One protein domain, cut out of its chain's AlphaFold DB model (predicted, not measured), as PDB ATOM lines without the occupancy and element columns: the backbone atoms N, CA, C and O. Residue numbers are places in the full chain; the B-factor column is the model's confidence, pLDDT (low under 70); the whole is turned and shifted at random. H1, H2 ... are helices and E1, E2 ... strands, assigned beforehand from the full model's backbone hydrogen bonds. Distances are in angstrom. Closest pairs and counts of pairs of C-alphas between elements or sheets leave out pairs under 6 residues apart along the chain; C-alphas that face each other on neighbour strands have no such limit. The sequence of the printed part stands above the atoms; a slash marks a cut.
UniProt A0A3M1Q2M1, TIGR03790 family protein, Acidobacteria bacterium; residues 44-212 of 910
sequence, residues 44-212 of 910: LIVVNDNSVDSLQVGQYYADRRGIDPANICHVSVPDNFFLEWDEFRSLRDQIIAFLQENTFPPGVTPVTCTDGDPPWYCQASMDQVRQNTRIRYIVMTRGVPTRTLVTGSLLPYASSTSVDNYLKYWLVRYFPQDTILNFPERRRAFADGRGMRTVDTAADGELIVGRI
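Overview. This is residues 44 to 212 of the 910 residues of the protein "TIGR03790 family protein" of Acidobacteria bacterium (UniProt A0A3M1Q2M1). A twisted sheet of four parallel strands forms the core, with H1 covering one face and H2 and H4 the other, while H3 packs on H2 beyond the sheet. A small two-stranded sheet, E3 and E5, sits by the first residues of H2, and H5 lies well away from the core, past H6. The printed part has 169 residues with six named helices and six named strands, in the order E1 H1 E2 E3 H2 H3 E4 E5 H4 H5 H6 E6. The main sheet runs E2 E1 E4 E6, and the class is mixed, helices and strands. The whole is compact, with a radius of gyration of the C-alphas of 15.9 A and spans of 42 by 40 by 36 A.

Along the chain. E1, residues 44 to 48, begins at C-alpha 44 (196.876, 117.101, 146.882). H1 is residues 52 to 65, 20.7 A long, E2 is 72 to 75 and E3 is 82 to 84. H2, residues 85 to 102, is the longest helix at 25.9 A and begins at C-alpha 85 (190.337, 137.599, 154.128). H3 is residues 123 to 132, 14.2 A long, E4 is 137 to 141, E5 is 147 to 149, H4 is 163 to 170, H5 is 185 to 190 and H6 is 201 to 204. E6, residues 208 to 212, is 13.4 A long and ends at C-alpha 212 (197.202, 124.263, 136.593).

Arrangement. In the main sheet, N 73 and O 45 are 2.7 A apart between E2 and E1, N 46 and O 139 are 2.8 A apart between E1 and E4, and N 210 and O 138 are 2.9 A apart between E4 and E6, each within hydrogen-bond range. H1 is on one face at a height of 8.0 A, and its closest C-alphas to E1 are Ser 54 and Val 47, 5.3 A. E1, H1 and E2 form a strand-helix-strand unit, two parallel neighbour strands with a helix between, and its crossover is right-handed. H2, at a height of 9.4 A, and H4, at 9.0 A, are on the opposite face, giving three layers, helices on both faces of a sheet. H2 and H3 only just touch, with 3 pairs of C-alphas within 8 A, the closest being Gln 100 and Val 129, 6.6 A. H5 and H6 touch, closest at the C-alphas of Arg 186 and Asp 204, 5.2 A. E3 and E5 are parallel, with N 149 and O 83 2.8 A apart. Every O i to N i+4 pair is within hydrogen-bond range in H2, H3 and H5; H1 has 9 of 10 and H4 3 of 4, and H6 is too short for such a pair.

Size, cuts and confidence. The C-alphas farthest apart, those of Val 52 and Asp 192, are 45.0 A apart. The printed part has no cut. The links H2 to H3, E5 to H4 and H4 to H5 are long. Mean pLDDT of the printed part is 92.6, and residues 152 and 158 are under 70.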
ATOM      1  N   LEU A  44     198.274 116.713 146.704       98.62
ATOM      2  CA  LEU A  44     196.876 117.101 146.882       98.62
ATOM      3  C   LEU A  44     196.458 118.004 145.723       98.62
ATOM      4  O   LEU A  44     197.168 118.956 145.401       98.62
ATOM      5  N   ILE A  45     195.300 117.748 145.126       98.75
ATOM      6  CA  ILE A  45     194.728 118.589 144.071       98.75
ATOM      7  C   ILE A  45     193.554 119.354 144.675       98.75
ATOM      8  O   ILE A  45     192.675 118.735 145.262       98.75
ATOM      9  N   VAL A  46     193.524 120.679 144.543       98.75
ATOM     10  CA  VAL A  46     192.431 121.524 145.046       98.75
ATOM     11  C   VAL A  46     191.554 121.965 143.876       98.75
ATOM     12  O   VAL A  46     192.041 122.574 142.914       98.75
ATOM     13  N   VAL A  47     190.261 121.658 143.970       98.69
ATOM     14  CA  VAL A  47     189.238 121.972 142.965       98.69
ATOM     15  C   VAL A  47     188.091 122.762 143.591       98.69
ATOM     16  O   VAL A  47     187.624 122.428 144.675       98.69
ATOM     17  N   ASN A  48     187.644 123.820 142.920       98.19
ATOM     18  CA  ASN A  48     186.516 124.641 143.342       98.19
ATOM     19  C   ASN A  48     185.214 124.095 142.740       98.19
ATOM     20  O   ASN A  48     185.017 124.187 141.530       98.19
ATOM     21  N   ASP A  49     184.300 123.603 143.575       97.81
ATOM     22  CA  ASP A  49     182.987 123.092 143.149       97.81
ATOM     23  C   ASP A  49     182.112 124.163 142.477       97.81
ATOM     24  O   ASP A  49     181.194 123.834 141.723       97.81
ATOM     25  N   ASN A  50     182.403 125.448 142.708       97.38
ATOM     26  CA  ASN A  50     181.718 126.550 142.037       97.38
ATOM     27  C   ASN A  50     182.219 126.811 140.602       97.38
ATOM     28  O   ASN A  50     181.623 127.644 139.920       97.38
ATOM     29  N   SER A  51     183.255 126.096 140.133       96.50
ATOM     30  CA  SER A  51     183.816 126.160 138.774       96.50
ATOM     31  C   SER A  51     183.678 124.814 138.044       96.50
ATOM     32  O   SER A  51     184.090 123.757 138.525       96.50
ATOM     33  N   VAL A  52     183.114 124.854 136.837       95.31
ATOM     34  CA  VAL A  52     182.898 123.683 135.971       95.31
ATOM     35  C   VAL A  52     184.209 123.183 135.349       95.31
ATOM     36  O   VAL A  52     184.392 121.974 135.170       95.31
ATOM     37  N   ASP A  53     185.131 124.088 135.023       96.06
ATOM     38  CA  ASP A  53     186.456 123.770 134.487       96.06
ATOM     39  C   ASP A  53     187.368 123.190 135.580       96.06
ATOM     40  O   ASP A  53     188.118 122.255 135.302       96.06
ATOM     41  N   SER A  54     187.288 123.689 136.822       97.50
ATOM     42  CA  SER A  54     188.154 123.289 137.946       97.50
ATOM     43  C   SER A  54     188.182 121.779 138.167       97.50
ATOM     44  O   SER A  54     189.246 121.152 138.140       97.50
ATOM     45  N   LEU A  55     186.997 121.176 138.285       96.56
ATOM     46  CA  LEU A  55     186.812 119.734 138.450       96.56
ATOM     47  C   LEU A  55     187.408 118.936 137.280       96.56
ATOM     48  O   LEU A  55     188.047 117.902 137.480       96.56
ATOM     49  N   GLN A  56     187.232 119.429 136.051       97.75
ATOM     50  CA  GLN A  56     187.731 118.774 134.842       97.75
ATOM     51  C   GLN A  56     189.255 118.872 134.714       97.75
ATOM     52  O   GLN A  56     189.886 117.910 134.277       97.75
ATOM     53  N   VAL A  57     189.861 119.996 135.110       98.31
ATOM     54  CA  VAL A  57     191.322 120.144 135.179       98.31
ATOM     55  C   VAL A  57     191.897 119.236 136.267       98.31
ATOM     56  O   VAL A  57     192.869 118.531 136.006       98.31
ATOM     57  N   GLY A  58     191.286 119.208 137.456       98.25
ATOM     58  CA  GLY A  58     191.761 118.406 138.585       98.25
ATOM     59  C   GLY A  58     191.741 116.905 138.306       98.25
ATOM     60  O   GLY A  58     192.768 116.245 138.461       98.25
ATOM     61  N   GLN A  59     190.617 116.378 137.806       98.12
ATOM     62  CA  GLN A  59     190.521 114.970 137.407       98.12
ATOM     63  C   GLN A  59     191.512 114.630 136.285       98.12
ATOM     64  O   GLN A  59     192.205 113.618 136.359       98.12
ATOM     65  N   TYR A  60     191.631 115.492 135.268       98.62
ATOM     66  CA  TYR A  60     192.572 115.283 134.167       98.62
ATOM     67  C   TYR A  60     194.021 115.221 134.653       98.62
ATOM     68  O   TYR A  60     194.773 114.329 134.265       98.62
ATOM     69  N   TYR A  61     194.412 116.145 135.530       98.56
ATOM     70  CA  TYR A  61     195.746 116.167 136.118       98.56
ATOM     71  C   TYR A  61     196.010 114.913 136.963       98.56
ATOM     72  O   TYR A  61     197.062 114.290 136.802       98.56
ATOM     73  N   ALA A  62     195.040 114.487 137.784       98.31
ATOM     74  CA  ALA A  62     195.131 113.256 138.568       98.31
ATOM     75  C   ALA A  62     195.371 112.025 137.680       98.31
ATOM     76  O   ALA A  62     196.333 111.283 137.895       98.31
ATOM     77  N   ASP A  63     194.552 111.863 136.634       97.75
ATOM     78  CA  ASP A  63     194.633 110.751 135.683       97.75
ATOM     79  C   ASP A  63     195.971 110.740 134.926       97.75
ATOM     80  O   ASP A  63     196.571 109.680 134.731       97.75
ATOM     81  N   ARG A  64     196.467 111.912 134.502       97.94
ATOM     82  CA  ARG A  64     197.726 112.033 133.746       97.94
ATOM     83  C   ARG A  64     198.979 111.862 134.606       97.94
ATOM     84  O   ARG A  64     199.974 111.348 134.097       97.94
ATOM     85  N   ARG A  65     198.950 112.267 135.879       97.38
ATOM     86  CA  ARG A  65     200.078 112.133 136.821       97.38
ATOM     87  C   ARG A  65     200.032 110.868 137.685       97.38
ATOM     88  O   ARG A  65     200.997 110.607 138.401       97.38
ATOM     89  N   GLY A  66     198.960 110.078 137.612       96.75
ATOM     90  CA  GLY A  66     198.782 108.886 138.445       96.75
ATOM     91  C   GLY A  66     198.661 109.224 139.932       96.75
ATOM     92  O   GLY A  66     199.212 108.516 140.770       96.75
ATOM     93  N   ILE A  67     197.997 110.333 140.256       97.19
ATOM     94  CA  ILE A  67     197.724 110.761 141.636       97.19
ATOM     95  C   ILE A  67     196.492 110.007 142.141       97.19
ATOM     96  O   ILE A  67     195.598 109.693 141.354       97.19
ATOM     97  N   ASP A  68     196.448 109.679 143.433       94.38
ATOM     98  CA  ASP A  68     195.266 109.037 144.011       94.38
ATOM     99  C   ASP A  68     194.041 109.974 143.903       94.38
ATOM    100  O   ASP A  68     194.104 111.101 144.398       94.38
ATOM    101  N   PRO A  69     192.913 109.554 143.292       94.06
ATOM    102  CA  PRO A  69     191.688 110.355 143.278       94.06
ATOM    103  C   PRO A  69     191.161 110.698 144.682       94.06
ATOM    104  O   PRO A  69     190.439 111.678 144.831       94.06
ATOM    105  N   ALA A  70     191.546 109.940 145.717       94.12
ATOM    106  CA  ALA A  70     191.266 110.272 147.115       94.12
ATOM    107  C   ALA A  70     192.013 111.524 147.622       94.12
ATOM    108  O   ALA A  70     191.684 112.026 148.690       94.12
ATOM    109  N   ASN A  71     192.977 112.056 146.861       96.75
ATOM    110  CA  ASN A  71     193.681 113.306 147.150       96.75
ATOM    111  C   ASN A  71     193.114 114.519 146.374       96.75
ATOM    112  O   ASN A  71     193.772 115.560 146.287       96.75
ATOM    113  N   ILE A  72     191.910 114.414 145.799       98.19
ATOM    114  CA  ILE A  72     191.195 115.558 145.213       98.19
ATOM    115  C   ILE A  72     190.364 116.236 146.315       98.19
ATOM    116  O   ILE A  72     189.307 115.754 146.716       98.19
ATOM    117  N   CYS A  73     190.867 117.364 146.812       98.44
ATOM    118  CA  CYS A  73     190.216 118.228 147.788       98.44
ATOM    119  C   CYS A  73     189.225 119.164 147.088       98.44
ATOM    120  O   CYS A  73     189.613 120.106 146.392       98.44
ATOM    121  N   HIS A  74     187.940 118.895 147.297       98.06
ATOM    122  CA  HIS A  74     186.851 119.771 146.884       98.06
ATOM    123  C   HIS A  74     186.709 120.938 147.867       98.06
ATOM    124  O   HIS A  74     186.625 120.726 149.077       98.06
ATOM    125  N   VAL A  75     186.673 122.162 147.343       98.31
ATOM    126  CA  VAL A  75     186.438 123.393 148.105       98.31
ATOM    127  C   VAL A  75     185.297 124.195 147.484       98.31
ATOM    128  O   VAL A  75     185.034 124.121 146.288       98.31
ATOM    129  N   SER A  76     184.612 124.984 148.300       97.56
ATOM    130  CA  SER A  76     183.478 125.822 147.907       97.56
ATOM    131  C   SER A  76     183.809 127.288 148.178       97.56
ATOM    132  O   SER A  76     183.624 127.788 149.291       97.56
ATOM    133  N   VAL A  77     184.344 127.965 147.154       96.25
ATOM    134  CA  VAL A  77     184.811 129.366 147.197       96.25
ATOM    135  C   VAL A  77     184.300 130.163 145.985       96.25
ATOM    136  O   VAL A  77     183.946 129.545 144.977       96.25
ATOM    137  N   PRO A  78     184.235 131.510 146.030       93.25
ATOM    138  CA  PRO A  78     183.855 132.311 144.867       93.25
ATOM    139  C   PRO A  78     184.728 131.988 143.649       93.25
ATOM    140  O   PRO A  78     185.954 131.937 143.757       93.25
ATOM    141  N   ASP A  79     184.119 131.826 142.473       91.31
ATOM    142  CA  ASP A  79     184.846 131.582 141.222       91.31
ATOM    143  C   ASP A  79     185.375 132.905 140.614       91.31
ATOM    144  O   ASP A  79     184.990 133.369 139.531       91.31
ATOM    145  N   ASN A  80     186.279 133.550 141.352       86.62
ATOM    146  CA  ASN A  80     186.911 134.827 141.027       86.62
ATOM    147  C   ASN A  80     188.431 134.756 141.283       86.62
ATOM    148  O   ASN A  80     188.924 133.862 141.957       86.62
ATOM    149  N   PHE A  81     189.203 135.721 140.781       86.62
ATOM    150  CA  PHE A  81     190.635 135.819 141.089       86.62
ATOM    151  C   PHE A  81     190.915 136.249 142.537       86.62
ATOM    152  O   PHE A  81     192.036 136.069 143.006       86.62
ATOM    153  N   PHE A  82     189.935 136.831 143.233       88.38
ATOM    154  CA  PHE A  82     190.097 137.431 144.556       88.38
ATOM    155  C   PHE A  82     189.133 136.838 145.585       88.38
ATOM    156  O   PHE A  82     187.953 136.663 145.291       88.38
ATOM    157  N   LEU A  83     189.655 136.650 146.797       89.94
ATOM    158  CA  LEU A  83     188.923 136.395 148.038       89.94
ATOM    159  C   LEU A  83     189.010 137.597 148.984       89.94
ATOM    160  O   LEU A  83     190.035 138.283 149.023       89.94
ATOM    161  N   GLU A  84     187.997 137.796 149.816       88.88
ATOM    162  CA  GLU A  84     188.144 138.513 151.086       88.88
ATOM    163  C   GLU A  84     188.930 137.660 152.103       88.88
ATOM    164  O   GLU A  84     189.063 136.441 151.961       88.88
ATOM    165  N   TRP A  85     189.475 138.286 153.151       88.19
ATOM    166  CA  TRP A  85     190.337 137.599 154.128       88.19
ATOM    167  C   TRP A  85     189.642 136.436 154.854       88.19
ATOM    168  O   TRP A  85     190.228 135.374 155.062       88.19
ATOM    169  N   ASP A  86     188.367 136.615 155.188       88.44
ATOM    170  CA  ASP A  86     187.546 135.598 155.845       88.44
ATOM    171  C   ASP A  86     187.185 134.436 154.899       88.44
ATOM    172  O   ASP A  86     187.142 133.280 155.321       88.44
ATOM    173  N   GLU A  87     187.021 134.699 153.599       92.50
ATOM    174  CA  GLU A  87     186.831 133.650 152.588       92.50
ATOM    175  C   GLU A  87     188.129 132.852 152.364       92.50
ATOM    176  O   GLU A  87     188.088 131.636 152.190       92.50
ATOM    177  N   PHE A  88     189.294 133.507 152.440       93.69
ATOM    178  CA  PHE A  88     190.594 132.827 152.440       93.69
ATOM    179  C   PHE A  88     190.780 131.919 153.670       93.69
ATOM    180  O   PHE A  88     191.278 130.801 153.535       93.69
ATOM    181  N   ARG A  89     190.337 132.346 154.860       91.94
ATOM    182  CA  ARG A  89     190.334 131.491 156.062       91.94
ATOM    183  C   ARG A  89     189.413 130.283 155.893       91.94
ATOM    184  O   ARG A  89     189.835 129.168 156.176       91.94
ATOM    185  N   SER A  90     188.219 130.485 155.333       94.12
ATOM    186  CA  SER A  90     187.302 129.395 154.966       94.12
ATOM    187  C   SER A  90     187.946 128.403 153.980       94.12
ATOM    188  O   SER A  90     187.864 127.196 154.194       94.12
ATOM    189  N   LEU A  91     188.663 128.879 152.950       96.69
ATOM    190  CA  LEU A  91     189.426 128.029 152.020       96.69
ATOM    191  C   LEU A  91     190.512 127.208 152.733       96.69
ATOM    192  O   LEU A  91     190.603 125.996 152.538       96.69
ATOM    193  N   ARG A  92     191.336 127.865 153.559       96.25
ATOM    194  CA  ARG A  92     192.378 127.220 154.374       96.25
ATOM    195  C   ARG A  92     191.776 126.105 155.229       96.25
ATOM    196  O   ARG A  92     192.298 124.994 155.232       96.25
ATOM    197  N   ASP A  93     190.684 126.395 155.924       96.31
ATOM    198  CA  ASP A  93     190.071 125.477 156.882       96.31
ATOM    199  C   ASP A  93     189.434 124.262 156.196       96.31
ATOM    200  O   ASP A  93     189.599 123.146 156.687       96.31
ATOM    201  N   GLN A  94     188.814 124.437 155.021       97.75
ATOM    202  CA  GLN A  94     188.330 123.325 154.188       97.75
ATOM    203  C   GLN A  94     189.472 122.370 153.795       97.75
ATOM    204  O   GLN A  94     189.331 121.150 153.898       97.75
ATOM    205  N   ILE A  95     190.633 122.911 153.404       98.00
ATOM    206  CA  ILE A  95     191.812 122.104 153.048       98.00
ATOM    207  C   ILE A  95     192.391 121.397 154.287       98.00
ATOM    208  O   ILE A  95     192.788 120.235 154.196       98.00
ATOM    209  N   ILE A  96     192.419 122.053 155.454       97.38
ATOM    210  CA  ILE A  96     192.873 121.436 156.714       97.38
ATOM    211  C   ILE A  96     191.965 120.267 157.107       97.38
ATOM    212  O   ILE A  96     192.479 119.185 157.394       97.38
ATOM    213  N   ALA A  97     190.643 120.460 157.081       95.88
ATOM    214  CA  ALA A  97     189.670 119.406 157.357       95.88
ATOM    215  C   ALA A  97     189.888 118.203 156.423       95.88
ATOM    216  O   ALA A  97     190.067 117.075 156.885       95.88
ATOM    217  N   PHE A  98     190.014 118.458 155.115       96.75
ATOM    218  CA  PHE A  98     190.282 117.414 154.130       96.75
ATOM    219  C   PHE A  98     191.572 116.633 154.427       96.75
ATOM    220  O   PHE A  98     191.557 115.401 154.401       96.75
ATOM    221  N   LEU A  99     192.680 117.325 154.722       96.56
ATOM    222  CA  LEU A  99     193.962 116.700 155.063       96.56
ATOM    223  C   LEU A  99     193.832 115.793 156.297       96.56
ATOM    224  O   LEU A  99     194.282 114.648 156.273       96.56
ATOM    225  N   GLN A 100     193.184 116.285 157.355       94.62
ATOM    226  CA  GLN A 100     192.997 115.534 158.596       94.62
ATOM    227  C   GLN A 100     192.145 114.271 158.416       94.62
ATOM    228  O   GLN A 100     192.413 113.254 159.056       94.62
ATOM    229  N   GLU A 101     191.125 114.326 157.559       91.81
ATOM    230  CA  GLU A 101     190.194 113.218 157.334       91.81
ATOM    231  C   GLU A 101     190.704 112.182 156.322       91.81
ATOM    232  O   GLU A 101     190.435 110.990 156.489       91.81
ATOM    233  N   ASN A 102     191.445 112.607 155.290       92.50
ATOM    234  CA  ASN A 102     191.743 111.770 154.121       92.50
ATOM    235  C   ASN A 102     193.218 111.355 153.995       92.50
ATOM    236  O   ASN A 102     193.485 110.283 153.453       92.50
ATOM    237  N   THR A 103     194.182 112.147 154.489       90.56
ATOM    238  CA  THR A 103     195.621 111.880 154.248       90.56
ATOM    239  C   THR A 103     196.371 111.330 155.464       90.56
ATOM    240  O   THR A 103     197.532 110.926 155.347       90.56
ATOM    241  N   PHE A 104     195.729 111.281 156.636       93.69
ATOM    242  CA  PHE A 104     196.338 110.775 157.867       93.69
ATOM    243  C   PHE A 104     196.397 109.235 157.931       93.69
ATOM    244  O   PHE A 104     195.520 108.543 157.407       93.69
ATOM    245  N   PRO A 105     197.395 108.655 158.629       92.19
ATOM    246  CA  PRO A 105     197.447 107.220 158.877       92.19
ATOM    247  C   PRO A 105     196.216 106.712 159.654       92.19
ATOM    248  O   PRO A 105     195.764 107.374 160.595       92.19
ATOM    249  N   PRO A 106     195.708 105.500 159.353       91.25
ATOM    250  CA  PRO A 106     194.582 104.920 160.079       91.25
ATOM    251  C   PRO A 106     194.813 104.863 161.596       91.25
ATOM    252  O   PRO A 106     195.819 104.330 162.064       91.25
ATOM    253  N   GLY A 107     193.843 105.366 162.364       91.06
ATOM    254  CA  GLY A 107     193.884 105.396 163.832       91.06
ATOM    255  C   GLY A 107     194.314 106.736 164.439       91.06
ATOM    256  O   GLY A 107     194.184 106.909 165.650       91.06
ATOM    257  N   VAL A 108     194.758 107.700 163.628       94.44
ATOM    258  CA  VAL A 108     194.931 109.094 164.057       94.44
ATOM    259  C   VAL A 108     193.555 109.767 164.106       94.44
ATOM    260  O   VAL A 108     192.810 109.726 163.135       94.44
ATOM    261  N   THR A 109     193.188 110.359 165.246       93.31
ATOM    262  CA  THR A 109     191.936 111.129 165.389       93.31
ATOM    263  C   THR A 109     192.238 112.620 165.223       93.31
ATOM    264  O   THR A 109     193.107 113.103 165.954       93.31
ATOM    265  N   PRO A 110     191.562 113.351 164.316       93.25
ATOM    266  CA  PRO A 110     191.742 114.792 164.146       93.25
ATOM    267  C   PRO A 110     191.586 115.591 165.447       93.25
ATOM    268  O   PRO A 110     190.699 115.316 166.260       93.25
ATOM    269  N   VAL A 111     192.450 116.586 165.653       92.38
ATOM    270  CA  VAL A 111     192.354 117.522 166.779       92.38
ATOM    271  C   VAL A 111     191.360 118.631 166.449       92.38
ATOM    272  O   VAL A 111     191.618 119.464 165.586       92.38
ATOM    273  N   THR A 112     190.264 118.698 167.206       88.81
ATOM    274  CA  THR A 112     189.378 119.869 167.226       88.81
ATOM    275  C   THR A 112     190.023 120.999 168.026       88.81
ATOM    276  O   THR A 112     190.362 120.828 169.199       88.81
ATOM    277  N   CYS A 113     190.168 122.167 167.409       92.31
ATOM    278  CA  CYS A 113     190.772 123.336 168.031       92.31
ATOM    279  C   CYS A 113     189.884 123.967 169.110       92.31
ATOM    280  O   CYS A 113     188.682 124.164 168.929       92.31
ATOM    281  N   THR A 114     190.505 124.316 170.240       89.50
ATOM    282  CA  THR A 114     189.879 125.036 171.370       89.50
ATOM    283  C   THR A 114     190.353 126.490 171.493       89.50
ATOM    284  O   THR A 114     189.894 127.229 172.362       89.50
ATOM    285  N   ASP A 115     191.295 126.871 170.638       87.25
ATOM    286  CA  ASP A 115     191.975 128.155 170.499       87.25
ATOM    287  C   ASP A 115     192.222 128.431 168.999       87.25
ATOM    288  O   ASP A 115     191.887 127.595 168.160       87.25
ATOM    289  N   GLY A 116     192.782 129.593 168.650       88.94
ATOM    290  CA  GLY A 116     192.983 129.991 167.249       88.94
ATOM    291  C   GLY A 116     191.668 130.295 166.524       88.94
ATOM    292  O   GLY A 116     190.785 130.922 167.114       88.94
ATOM    293  N   ASP A 117     191.543 129.840 165.273       88.31
ATOM    294  CA  ASP A 117     190.286 129.859 164.516       88.31
ATOM    295  C   ASP A 117     189.644 128.450 164.601       88.31
ATOM    296  O   ASP A 117     190.026 127.538 163.856       88.31
ATOM    297  N   PRO A 118     188.709 128.200 165.540       86.62
ATOM    298  CA  PRO A 118     188.070 126.896 165.671       86.62
ATOM    299  C   PRO A 118     187.080 126.623 164.519       86.62
ATOM    300  O   PRO A 118     186.464 127.561 164.013       86.62
ATOM    301  N   PRO A 119     186.855 125.346 164.152       91.75
ATOM    302  CA  PRO A 119     187.383 124.147 164.810       91.75
ATOM    303  C   PRO A 119     188.717 123.626 164.239       91.75
ATOM    304  O   PRO A 119     189.235 122.648 164.777       91.75
ATOM    305  N   TRP A 120     189.287 124.255 163.203       94.00
ATOM    306  CA  TRP A 120     190.344 123.645 162.380       94.00
ATOM    307  C   TRP A 120     191.753 124.236 162.544       94.00
ATOM    308  O   TRP A 120     192.726 123.492 162.402       94.00
ATOM    309  N   TYR A 121     191.911 125.529 162.855       95.06
ATOM    310  CA  TYR A 121     193.216 126.203 162.794       95.06
ATOM    311  C   TYR A 121     193.750 126.657 164.160       95.06
ATOM    312  O   TYR A 121     193.460 127.743 164.662       95.06
ATOM    313  N   CYS A 122     194.608 125.817 164.735       95.50
ATOM    314  CA  CYS A 122     195.317 126.039 165.995       95.50
ATOM    315  C   CYS A 122     196.667 125.309 165.988       95.50
ATOM    316  O   CYS A 122     196.921 124.459 165.129       95.50
ATOM    317  N   GLN A 123     197.517 125.583 166.982       96.31
ATOM    318  CA  GLN A 123     198.848 124.971 167.102       96.31
ATOM    319  C   GLN A 123     198.797 123.435 167.039       96.31
ATOM    320  O   GLN A 123     199.513 122.829 166.245       96.31
ATOM    321  N   ALA A 124     197.916 122.813 167.826       96.19
ATOM    322  CA  ALA A 124     197.821 121.357 167.919       96.19
ATOM    323  C   ALA A 124     197.345 120.698 166.610       96.19
ATOM    324  O   ALA A 124     197.856 119.642 166.241       96.19
ATOM    325  N   SER A 125     196.424 121.341 165.884       96.81
ATOM    326  CA  SER A 125     195.996 120.909 164.547       96.81
ATOM    327  C   SER A 125     197.149 120.989 163.539       96.81
ATOM    328  O   SER A 125     197.439 120.015 162.849       96.81
ATOM    329  N   MET A 126     197.878 122.109 163.503       96.81
ATOM    330  CA  MET A 126     198.989 122.305 162.562       96.81
ATOM    331  C   MET A 126     200.182 121.394 162.847       96.81
ATOM    332  O   MET A 126     200.827 120.920 161.915       96.81
ATOM    333  N   ASP A 127     200.457 121.097 164.116       95.75
ATOM    334  CA  ASP A 127     201.449 120.088 164.486       95.75
ATOM    335  C   ASP A 127     200.998 118.678 164.083       95.75
ATOM    336  O   ASP A 127     201.817 117.896 163.602       95.75
ATOM    337  N   GLN A 128     199.702 118.364 164.190       95.94
ATOM    338  CA  GLN A 128     199.162 117.089 163.725       95.94
ATOM    339  C   GLN A 128     199.258 116.949 162.200       95.94
ATOM    340  O   GLN A 128     199.753 115.921 161.736       95.94
ATOM    341  N   VAL A 129     198.859 117.967 161.426       96.81
ATOM    342  CA  VAL A 129     198.990 117.957 159.958       96.81
ATOM    343  C   VAL A 129     200.453 117.770 159.566       96.81
ATOM    344  O   VAL A 129     200.762 116.837 158.828       96.81
ATOM    345  N   ARG A 130     201.362 118.570 160.140       95.75
ATOM    346  CA  ARG A 130     202.806 118.508 159.868       95.75
ATOM    347  C   ARG A 130     203.432 117.139 160.176       95.75
ATOM    348  O   ARG A 130     204.363 116.735 159.488       95.75
ATOM    349  N   GLN A 131     202.944 116.433 161.197       94.88
ATOM    350  CA  GLN A 131     203.470 115.123 161.611       94.88
ATOM    351  C   GLN A 131     202.867 113.928 160.858       94.88
ATOM    352  O   GLN A 131     203.503 112.877 160.809       94.88
ATOM    353  N   ASN A 132     201.642 114.047 160.333       95.69
ATOM    354  CA  ASN A 132     200.874 112.897 159.837       95.69
ATOM    355  C   ASN A 132     200.581 112.937 158.331       95.69
ATOM    356  O   ASN A 132     200.350 111.880 157.748       95.69
ATOM    357  N   THR A 133     200.599 114.108 157.687       94.75
ATOM    358  CA  THR A 133     200.363 114.191 156.240       94.75
ATOM    359  C   THR A 133     201.544 113.640 155.438       94.75
ATOM    360  O   THR A 133     202.706 113.863 155.778       94.75
ATOM    361  N   ARG A 134     201.251 112.958 154.326       94.50
ATOM    362  CA  ARG A 134     202.246 112.645 153.280       94.50
ATOM    363  C   ARG A 134     202.331 113.722 152.205       94.50
ATOM    364  O   ARG A 134     203.270 113.710 151.412       94.50
ATOM    365  N   ILE A 135     201.367 114.644 152.185       97.62
ATOM    366  CA  ILE A 135     201.278 115.697 151.179       97.62
ATOM    367  C   ILE A 135     202.492 116.620 151.278       97.62
ATOM    368  O   ILE A 135     202.825 117.138 152.345       97.62
ATOM    369  N   ARG A 136     203.125 116.811 150.123       97.62
ATOM    370  CA  ARG A 136     204.262 117.698 149.854       97.62
ATOM    371  C   ARG A 136     203.886 118.784 148.853       97.62
ATOM    372  O   ARG A 136     204.341 119.917 148.976       97.62
ATOM    373  N   TYR A 137     203.031 118.436 147.890       98.50
ATOM    374  CA  TYR A 137     202.612 119.308 146.796       98.50
ATOM    375  C   TYR A 137     201.110 119.589 146.874       98.50
ATOM    376  O   TYR A 137     200.310 118.662 146.977       98.50
ATOM    377  N   ILE A 138     200.736 120.860 146.781       98.50
ATOM    378  CA  ILE A 138     199.373 121.346 146.580       98.50
ATOM    379  C   ILE A 138     199.273 121.832 145.136       98.50
ATOM    380  O   ILE A 138     200.034 122.702 144.709       98.50
ATOM    381  N   VAL A 139     198.325 121.289 144.383       98.56
ATOM    382  CA  VAL A 139     198.055 121.675 142.998       98.56
ATOM    383  C   VAL A 139     196.685 122.325 142.944       98.56
ATOM    384  O   VAL A 139     195.663 121.644 142.972       98.56
ATOM    385  N   MET A 140     196.655 123.653 142.892       97.94
ATOM    386  CA  MET A 140     195.419 124.386 142.638       97.94
ATOM    387  C   MET A 140     195.086 124.343 141.148       97.94
ATOM    388  O   MET A 140     195.963 124.252 140.287       97.94
ATOM    389  N   THR A 141     193.802 124.408 140.836       97.06
ATOM    390  CA  THR A 141     193.298 124.366 139.463       97.06
ATOM    391  C   THR A 141     192.632 125.685 139.086       97.06
ATOM    392  O   THR A 141     192.308 126.511 139.949       97.06
ATOM    393  N   ARG A 142     192.410 125.876 137.781       92.12
ATOM    394  CA  ARG A 142     191.520 126.915 137.249       92.12
ATOM    395  C   ARG A 142     190.227 126.997 138.060       92.12
ATOM    396  O   ARG A 142     189.673 125.971 138.418       92.12
ATOM    397  N   GLY A 143     189.785 128.214 138.369       92.50
ATOM    398  CA  GLY A 143     188.586 128.474 139.174       92.50
ATOM    399  C   GLY A 143     188.823 128.545 140.689       92.50
ATOM    400  O   GLY A 143     187.990 129.089 141.414       92.50
ATOM    401  N   VAL A 144     189.979 128.092 141.190       95.81
ATOM    402  CA  VAL A 144     190.441 128.443 142.543       95.81
ATOM    403  C   VAL A 144     191.041 129.864 142.506       95.81
ATOM    404  O   VAL A 144     191.867 130.130 141.626       95.81
ATOM    405  N   PRO A 145     190.719 130.774 143.444       93.94
ATOM    406  CA  PRO A 145     191.278 132.132 143.482       93.94
ATOM    407  C   PRO A 145     192.802 132.193 143.675       93.94
ATOM    408  O   PRO A 145     193.380 131.394 144.412       93.94
ATOM    409  N   THR A 146     193.462 133.174 143.048       91.56
ATOM    410  CA  THR A 146     194.923 133.396 143.151       91.56
ATOM    411  C   THR A 146     195.294 134.488 144.161       91.56
ATOM    412  O   THR A 146     196.449 134.591 144.576       91.56
ATOM    413  N   ARG A 147     194.338 135.339 144.557       89.94
ATOM    414  CA  ARG A 147     194.572 136.549 145.360       89.94
ATOM    415  C   ARG A 147     193.652 136.611 146.566       89.94
ATOM    416  O   ARG A 147     192.503 136.187 146.504       89.94
ATOM    417  N   THR A 148     194.116 137.254 147.628       88.75
ATOM    418  CA  THR A 148     193.265 137.618 148.764       88.75
ATOM    419  C   THR A 148     193.475 139.072 149.187       88.75
ATOM    420  O   THR A 148     194.575 139.630 149.083       88.75
ATOM    421  N   LEU A 149     192.386 139.721 149.587       86.44
ATOM    422  CA  LEU A 149     192.351 141.059 150.158       86.44
ATOM    423  C   LEU A 149     192.633 140.949 151.653       86.44
ATOM    424  O   LEU A 149     191.799 140.462 152.410       86.44
ATOM    425  N   VAL A 150     193.801 141.427 152.083       79.50
ATOM    426  CA  VAL A 150     194.260 141.318 153.479       79.50
ATOM    427  C   VAL A 150     193.630 142.422 154.352       79.50
ATOM    428  O   VAL A 150     194.300 143.253 154.969       79.50
ATOM    429  N   THR A 151     192.298 142.493 154.333       77.31
ATOM    430  CA  THR A 151     191.501 143.516 155.017       77.31
ATOM    431  C   THR A 151     191.597 143.340 156.534       77.31
ATOM    432  O   THR A 151     191.275 142.286 157.068       77.31
ATOM    433  N   GLY A 152     192.011 144.394 157.245       69.75
ATOM    434  CA  GLY A 152     192.139 144.373 158.709       69.75
ATOM    435  C   GLY A 152     193.458 143.800 159.243       69.75
ATOM    436  O   GLY A 152     193.620 143.732 160.460       69.75
ATOM    437  N   SER A 153     194.402 143.443 158.366       71.69
ATOM    438  CA  SER A 153     195.733 142.986 158.775       71.69
ATOM    439  C   SER A 153     196.520 144.044 159.547       71.69
ATOM    440  O   SER A 153     196.398 145.247 159.301       71.69
ATOM    441  N   LEU A 154     197.384 143.578 160.453       72.06
ATOM    442  CA  LEU A 154     198.377 144.406 161.143       72.06
ATOM    443  C   LEU A 154     199.694 144.545 160.357       72.06
ATOM    444  O   LEU A 154     200.560 145.328 160.757       72.06
ATOM    445  N   LEU A 155     199.859 143.813 159.248       72.12
ATOM    446  CA  LEU A 155     201.005 143.969 158.354       72.12
ATOM    447  C   LEU A 155     200.966 145.355 157.681       72.12
ATOM    448  O   LEU A 155     199.896 145.812 157.274       72.12
ATOM    449  N   PRO A 156     202.110 146.042 157.493       70.88
ATOM    450  CA  PRO A 156     202.143 147.416 156.975       70.88
ATOM    451  C   PRO A 156     201.864 147.530 155.457       70.88
ATOM    452  O   PRO A 156     202.194 148.544 154.840       70.88
ATOM    453  N   TYR A 157     201.248 146.512 154.847       71.44
ATOM    454  CA  TYR A 157     201.030 146.370 153.408       71.44
ATOM    455  C   TYR A 157     199.540 146.150 153.104       71.44
ATOM    456  O   TYR A 157     199.051 145.026 153.074       71.44
ATOM    457  N   ALA A 158     198.810 147.232 152.820       68.25
ATOM    458  CA  ALA A 158     197.369 147.191 152.528       68.25
ATOM    459  C   ALA A 158     197.006 146.682 151.108       68.25
ATOM    460  O   ALA A 158     195.872 146.834 150.656       68.25
ATOM    461  N   SER A 159     197.968 146.131 150.363       77.62
ATOM    462  CA  SER A 159     197.757 145.538 149.039       77.62
ATOM    463  C   SER A 159     197.268 144.092 149.144       77.62
ATOM    464  O   SER A 159     197.672 143.354 150.039       77.62
ATOM    465  N   SER A 160     196.443 143.659 148.181       83.19
ATOM    466  CA  SER A 160     196.091 142.241 148.003       83.19
ATOM    467  C   SER A 160     197.348 141.380 147.861       83.19
ATOM    468  O   SER A 160     198.274 141.795 147.155       83.19
ATOM    469  N   THR A 161     197.338 140.171 148.399       86.69
ATOM    470  CA  THR A 161     198.471 139.237 148.356       86.69
ATOM    471  C   THR A 161     198.125 137.940 147.616       86.69
ATOM    472  O   THR A 161     196.991 137.776 147.166       86.69
ATOM    473  N   SER A 162     199.107 137.052 147.456       90.50
ATOM    474  CA  SER A 162     198.953 135.724 146.852       90.50
ATOM    475  C   SER A 162     198.281 134.740 147.814       90.50
ATOM    476  O   SER A 162     198.639 134.700 148.989       90.50
ATOM    477  N   VAL A 163     197.339 133.930 147.323       93.38
ATOM    478  CA  VAL A 163     196.783 132.790 148.083       93.38
ATOM    479  C   VAL A 163     197.851 131.706 148.250       93.38
ATOM    480  O   VAL A 163     198.017 131.154 149.336       93.38
ATOM    481  N   ASP A 164     198.617 131.453 147.188       93.25
ATOM    482  CA  ASP A 164     199.583 130.366 147.067       93.25
ATOM    483  C   ASP A 164     200.642 130.379 148.181       93.25
ATOM    484  O   ASP A 164     200.798 129.387 148.895       93.25
ATOM    485  N   ASN A 165     201.335 131.509 148.387       88.56
ATOM    486  CA  ASN A 165     202.402 131.572 149.395       88.56
ATOM    487  C   ASN A 165     201.865 131.579 150.839       88.56
ATOM    488  O   ASN A 165     202.556 131.163 151.768       88.56
ATOM    489  N   TYR A 166     200.619 132.009 151.048       90.62
ATOM    490  CA  TYR A 166     199.982 131.860 152.353       90.62
ATOM    491  C   TYR A 166     199.660 130.387 152.631       90.62
ATOM    492  O   TYR A 166     200.096 129.868 153.658       90.62
ATOM    493  N   LEU A 167     199.000 129.673 151.707       94.00
ATOM    494  CA  LEU A 167     198.694 128.241 151.871       94.00
ATOM    495  C   LEU A 167     199.957 127.377 152.041       94.00
ATOM    496  O   LEU A 167     199.943 126.459 152.864       94.00
ATOM    497  N   LYS A 168     201.062 127.716 151.353       93.12
ATOM    498  CA  LYS A 168     202.384 127.073 151.495       93.12
ATOM    499  C   LYS A 168     202.804 126.868 152.958       93.12
ATOM    500  O   LYS A 168     203.354 125.817 153.287       93.12
ATOM    501  N   TYR A 169     202.551 127.843 153.831       94.62
ATOM    502  CA  TYR A 169     202.916 127.759 155.249       94.62
ATOM    503  C   TYR A 169     201.704 127.579 156.175       94.62
ATOM    504  O   TYR A 169     201.795 126.838 157.150       94.62
ATOM    505  N   TRP A 170     200.562 128.215 155.895       94.38
ATOM    506  CA  TRP A 170     199.393 128.233 156.789       94.38
ATOM    507  C   TRP A 170     198.667 126.887 156.900       94.38
ATOM    508  O   TRP A 170     197.918 126.700 157.848       94.38
ATOM    509  N   LEU A 171     198.891 125.934 155.993       96.19
ATOM    510  CA  LEU A 171     198.341 124.576 156.124       96.19
ATOM    511  C   LEU A 171     199.154 123.679 157.080       96.19
ATOM    512  O   LEU A 171     198.697 122.602 157.452       96.19
ATOM    513  N   VAL A 172     200.370 124.097 157.458       96.19
ATOM    514  CA  VAL A 172     201.327 123.288 158.243       96.19
ATOM    515  C   VAL A 172     202.001 124.059 159.386       96.19
ATOM    516  O   VAL A 172     202.764 123.480 160.166       96.19
ATOM    517  N   ARG A 173     201.713 125.355 159.541       95.75
ATOM    518  CA  ARG A 173     202.160 126.226 160.638       95.75
ATOM    519  C   ARG A 173     200.992 127.053 161.158       95.75
ATOM    520  O   ARG A 173     200.195 127.588 160.389       95.75
ATOM    521  N   TYR A 174     200.924 127.179 162.480       95.19
ATOM    522  CA  TYR A 174     199.946 128.022 163.154       95.19
ATOM    523  C   TYR A 174     200.495 129.436 163.360       95.19
ATOM    524  O   TYR A 174     201.595 129.617 163.885       95.19
ATOM    525  N   PHE A 175     199.698 130.429 162.978       92.19
ATOM    526  CA  PHE A 175     199.989 131.845 163.128       92.19
ATOM    527  C   PHE A 175     198.842 132.507 163.909       92.19
ATOM    528  O   PHE A 175     197.764 132.697 163.352       92.19
ATOM    529  N   PRO A 176     199.038 132.875 165.192       88.31
ATOM    530  CA  PRO A 176     197.997 133.522 166.003       88.31
ATOM    531  C   PRO A 176     197.729 134.986 165.599       88.31
ATOM    532  O   PRO A 176     196.852 135.638 166.161       88.31
ATOM    533  N   GLN A 177     198.529 135.521 164.677       84.50
ATOM    534  CA  GLN A 177     198.424 136.845 164.072       84.50
ATOM    535  C   GLN A 177     199.176 136.822 162.733       84.50
ATOM    536  O   GLN A 177     200.100 136.020 162.564       84.50
ATOM    537  N   ASP A 178     198.824 137.719 161.814       78.25
ATOM    538  CA  ASP A 178     199.481 137.816 160.508       78.25
ATOM    539  C   ASP A 178     200.993 138.097 160.652       78.25
ATOM    540  O   ASP A 178     201.422 138.890 161.495       78.25
ATOM    541  N   THR A 179     201.810 137.447 159.820       84.75
ATOM    542  CA  THR A 179     203.276 137.552 159.852       84.75
ATOM    543  C   THR A 179     203.884 137.447 158.455       84.75
ATOM    544  O   THR A 179     203.354 136.765 157.579       84.75
ATOM    545  N   ILE A 180     205.049 138.069 158.283       83.31
ATOM    546  CA  ILE A 180     205.942 137.858 157.137       83.31
ATOM    547  C   ILE A 180     206.397 136.388 157.147       83.31
ATOM    548  O   ILE A 180     206.850 135.897 158.190       83.31
ATOM    549  N   LEU A 181     206.290 135.680 156.018       86.44
ATOM    550  CA  LEU A 181     206.570 134.240 155.929       86.44
ATOM    551  C   LEU A 181     208.012 133.988 155.446       86.44
ATOM    552  O   LEU A 181     208.275 133.741 154.271       86.44
ATOM    553  N   ASN A 182     208.971 134.058 156.376       86.69
ATOM    554  CA  ASN A 182     210.405 133.899 156.098       86.69
ATOM    555  C   ASN A 182     211.044 132.846 157.024       86.69
ATOM    556  O   ASN A 182     211.531 133.170 158.110       86.69
ATOM    557  N   PHE A 183     211.060 131.589 156.573       90.88
ATOM    558  CA  PHE A 183     211.485 130.428 157.361       90.88
ATOM    559  C   PHE A 183     212.820 129.859 156.835       90.88
ATOM    560  O   PHE A 183     212.906 129.459 155.673       90.88
ATOM    561  N   PRO A 184     213.919 129.888 157.621       90.88
ATOM    562  CA  PRO A 184     215.246 129.490 157.152       90.88
ATOM    563  C   PRO A 184     215.510 127.976 157.101       90.88
ATOM    564  O   PRO A 184     216.588 127.592 156.650       90.88
ATOM    565  N   GLU A 185     214.607 127.136 157.609       93.25
ATOM    566  CA  GLU A 185     214.812 125.704 157.866       93.25
ATOM    567  C   GLU A 185     215.317 124.966 156.622       93.25
ATOM    568  O   GLU A 185     216.448 124.470 156.611       93.25
ATOM    569  N   ARG A 186     214.537 124.990 155.537       93.12
ATOM    570  CA  ARG A 186     214.896 124.303 154.295       93.12
ATOM    571  C   ARG A 186     216.121 124.908 153.610       93.12
ATOM    572  O   ARG A 186     216.967 124.166 153.112       93.12
ATOM    573  N   ARG A 187     216.281 126.242 153.646       91.81
ATOM    574  CA  ARG A 187     217.473 126.883 153.060       91.81
ATOM    575  C   ARG A 187     218.768 126.480 153.754       91.81
ATOM    576  O   ARG A 187     219.728 126.127 153.084       91.81
ATOM    577  N   ARG A 188     218.765 126.395 155.087       92.69
ATOM    578  CA  ARG A 188     219.892 125.840 155.859       92.69
ATOM    579  C   ARG A 188     220.132 124.357 155.581       92.69
ATOM    580  O   ARG A 188     221.282 123.931 155.641       92.69
ATOM    581  N   ALA A 189     219.076 123.595 155.289       91.88
ATOM    582  CA  ALA A 189     219.183 122.171 154.999       91.88
ATOM    583  C   ALA A 189     219.946 121.886 153.697       91.88
ATOM    584  O   ALA A 189     220.746 120.959 153.699       91.88
ATOM    585  N   PHE A 190     219.778 122.675 152.622       92.56
ATOM    586  CA  PHE A 190     220.581 122.450 151.402       92.56
ATOM    587  C   PHE A 190     222.056 122.823 151.580       92.56
ATOM    588  O   PHE A 190     222.890 122.272 150.863       92.56
ATOM    589  N   ALA A 191     222.371 123.736 152.505       92.69
ATOM    590  CA  ALA A 191     223.696 124.338 152.652       92.69
ATOM    591  C   ALA A 191     224.174 124.970 151.332       92.69
ATOM    592  O   ALA A 191     223.552 125.924 150.865       92.69
ATOM    593  N   ASP A 192     225.229 124.422 150.733       90.69
ATOM    594  CA  ASP A 192     225.822 124.790 149.445       90.69
ATOM    595  C   ASP A 192     225.301 123.959 148.258       90.69
ATOM    596  O   ASP A 192     225.830 124.044 147.155       90.69
ATOM    597  N   GLY A 193     224.272 123.141 148.480       91.38
ATOM    598  CA  GLY A 193     223.722 122.194 147.513       91.38
ATOM    599  C   GLY A 193     223.839 120.733 147.959       91.38
ATOM    600  O   GLY A 193     223.044 119.918 147.497       91.38
ATOM    601  N   ARG A 194     224.732 120.391 148.907       90.50
ATOM    602  CA  ARG A 194     224.867 119.011 149.430       90.50
ATOM    603  C   ARG A 194     223.566 118.427 149.970       90.50
ATOM    604  O   ARG A 194     223.301 117.245 149.785       90.50
ATOM    605  N   GLY A 195     222.747 119.244 150.630       91.19
ATOM    606  CA  GLY A 195     221.458 118.814 151.176       91.19
ATOM    607  C   GLY A 195     220.265 119.061 150.250       91.19
ATOM    608  O   GLY A 195     219.140 119.132 150.742       91.19
ATOM    609  N   MET A 196     220.488 119.270 148.946       94.38
ATOM    610  CA  MET A 196     219.424 119.497 147.965       94.38
ATOM    611  C   MET A 196     218.427 118.331 147.955       94.38
ATOM    612  O   MET A 196     218.782 117.183 147.690       94.38
ATOM    613  N   ARG A 197     217.155 118.634 148.229       94.94
ATOM    614  CA  ARG A 197     216.057 117.657 148.250       94.94
ATOM    615  C   ARG A 197     214.702 118.300 147.960       94.94
ATOM    616  O   ARG A 197     214.507 119.503 148.154       94.94
ATOM    617  N   THR A 198     213.735 117.471 147.573       96.25
ATOM    618  CA  THR A 198     212.312 117.846 147.610       96.25
ATOM    619  C   THR A 198     211.909 118.285 149.018       96.25
ATOM    620  O   THR A 198     212.539 117.869 150.002       96.25
ATOM    621  N   VAL A 199     210.836 119.064 149.126       96.12
ATOM    622  CA  VAL A 199     210.261 119.444 150.421       96.12
ATOM    623  C   VAL A 199     210.015 118.222 151.319       96.12
ATOM    624  O   VAL A 199     209.584 117.155 150.865       96.12
ATOM    625  N   ASP A 200     210.314 118.388 152.602       95.69
ATOM    626  CA  ASP A 200     209.900 117.503 153.680       95.69
ATOM    627  C   ASP A 200     208.991 118.323 154.592       95.69
ATOM    628  O   ASP A 200     209.451 119.159 155.369       95.69
ATOM    629  N   THR A 201     207.686 118.091 154.482       95.06
ATOM    630  CA  THR A 201     206.654 118.830 155.212       95.06
ATOM    631  C   THR A 201     206.899 118.839 156.725       95.06
ATOM    632  O   THR A 201     206.624 119.843 157.385       95.06
ATOM    633  N   ALA A 202     207.465 117.759 157.279       94.44
ATOM    634  CA  ALA A 202     207.728 117.625 158.706       94.44
ATOM    635  C   ALA A 202     208.954 118.431 159.159       94.44
ATOM    636  O   ALA A 202     208.897 119.103 160.193       94.44
ATOM    637  N   ALA A 203     210.042 118.378 158.386       94.81
ATOM    638  CA  ALA A 203     211.302 119.050 158.707       94.81
ATOM    639  C   ALA A 203     211.322 120.538 158.311       94.81
ATOM    640  O   ALA A 203     211.881 121.363 159.033       94.81
ATOM    641  N   ASP A 204     210.709 120.882 157.179       95.00
ATOM    642  CA  ASP A 204     210.716 122.236 156.618       95.00
ATOM    643  C   ASP A 204     209.539 123.080 157.117       95.00
ATOM    644  O   ASP A 204     209.625 124.308 157.149       95.00
ATOM    645  N   GLY A 205     208.427 122.443 157.506       95.06
ATOM    646  CA  GLY A 205     207.188 123.134 157.865       95.06
ATOM    647  C   GLY A 205     206.651 124.008 156.726       95.06
ATOM    648  O   GLY A 205     206.161 125.106 156.984       95.06
ATOM    649  N   GLU A 206     206.796 123.554 155.484       95.50
ATOM    650  CA  GLU A 206     206.266 124.192 154.279       95.50
ATOM    651  C   GLU A 206     205.712 123.130 153.319       95.50
ATOM    652  O   GLU A 206     206.017 121.943 153.448       95.50
ATOM    653  N   LEU A 207     204.924 123.572 152.344       96.75
ATOM    654  CA  LEU A 207     204.457 122.789 151.202       96.75
ATOM    655  C   LEU A 207     204.891 123.468 149.895       96.75
ATOM    656  O   LEU A 207     205.174 124.664 149.859       96.75
ATOM    657  N   ILE A 208     204.902 122.726 148.794       97.56
ATOM    658  CA  ILE A 208     205.049 123.296 147.452       97.56
ATOM    659  C   ILE A 208     203.668 123.544 146.861       97.56
ATOM    660  O   ILE A 208     202.839 122.642 146.858       97.56
ATOM    661  N   VAL A 209     203.417 124.745 146.341       97.31
ATOM    662  CA  VAL A 209     202.117 125.121 145.762       97.31
ATOM    663  C   VAL A 209     202.288 125.470 144.284       97.31
ATOM    664  O   VAL A 209     203.145 126.275 143.940       97.31
ATOM    665  N   GLY A 210     201.506 124.872 143.393       96.69
ATOM    666  CA  GLY A 210     201.513 125.206 141.964       96.69
ATOM    667  C   GLY A 210     200.103 125.272 141.396       96.69
ATOM    668  O   GLY A 210     199.168 124.744 142.004       96.69
ATOM    669  N   ARG A 211     199.941 125.917 140.235       96.50
ATOM    670  CA  ARG A 211     198.624 126.109 139.609       96.50
ATOM    671  C   ARG A 211     198.548 125.575 138.187       96.50
ATOM    672  O   ARG A 211     199.260 126.051 137.302       96.50
ATOM    673  N   ILE A 212     197.610 124.661 137.946       97.31
ATOM    674  CA  ILE A 212     197.202 124.263 136.593       97.31
ATOM    675  C   ILE A 212     196.078 125.202 136.139       97.31
ATOM    676  O   ILE A 212     194.888 124.901 136.255       97.31
TER     677      ILE A 212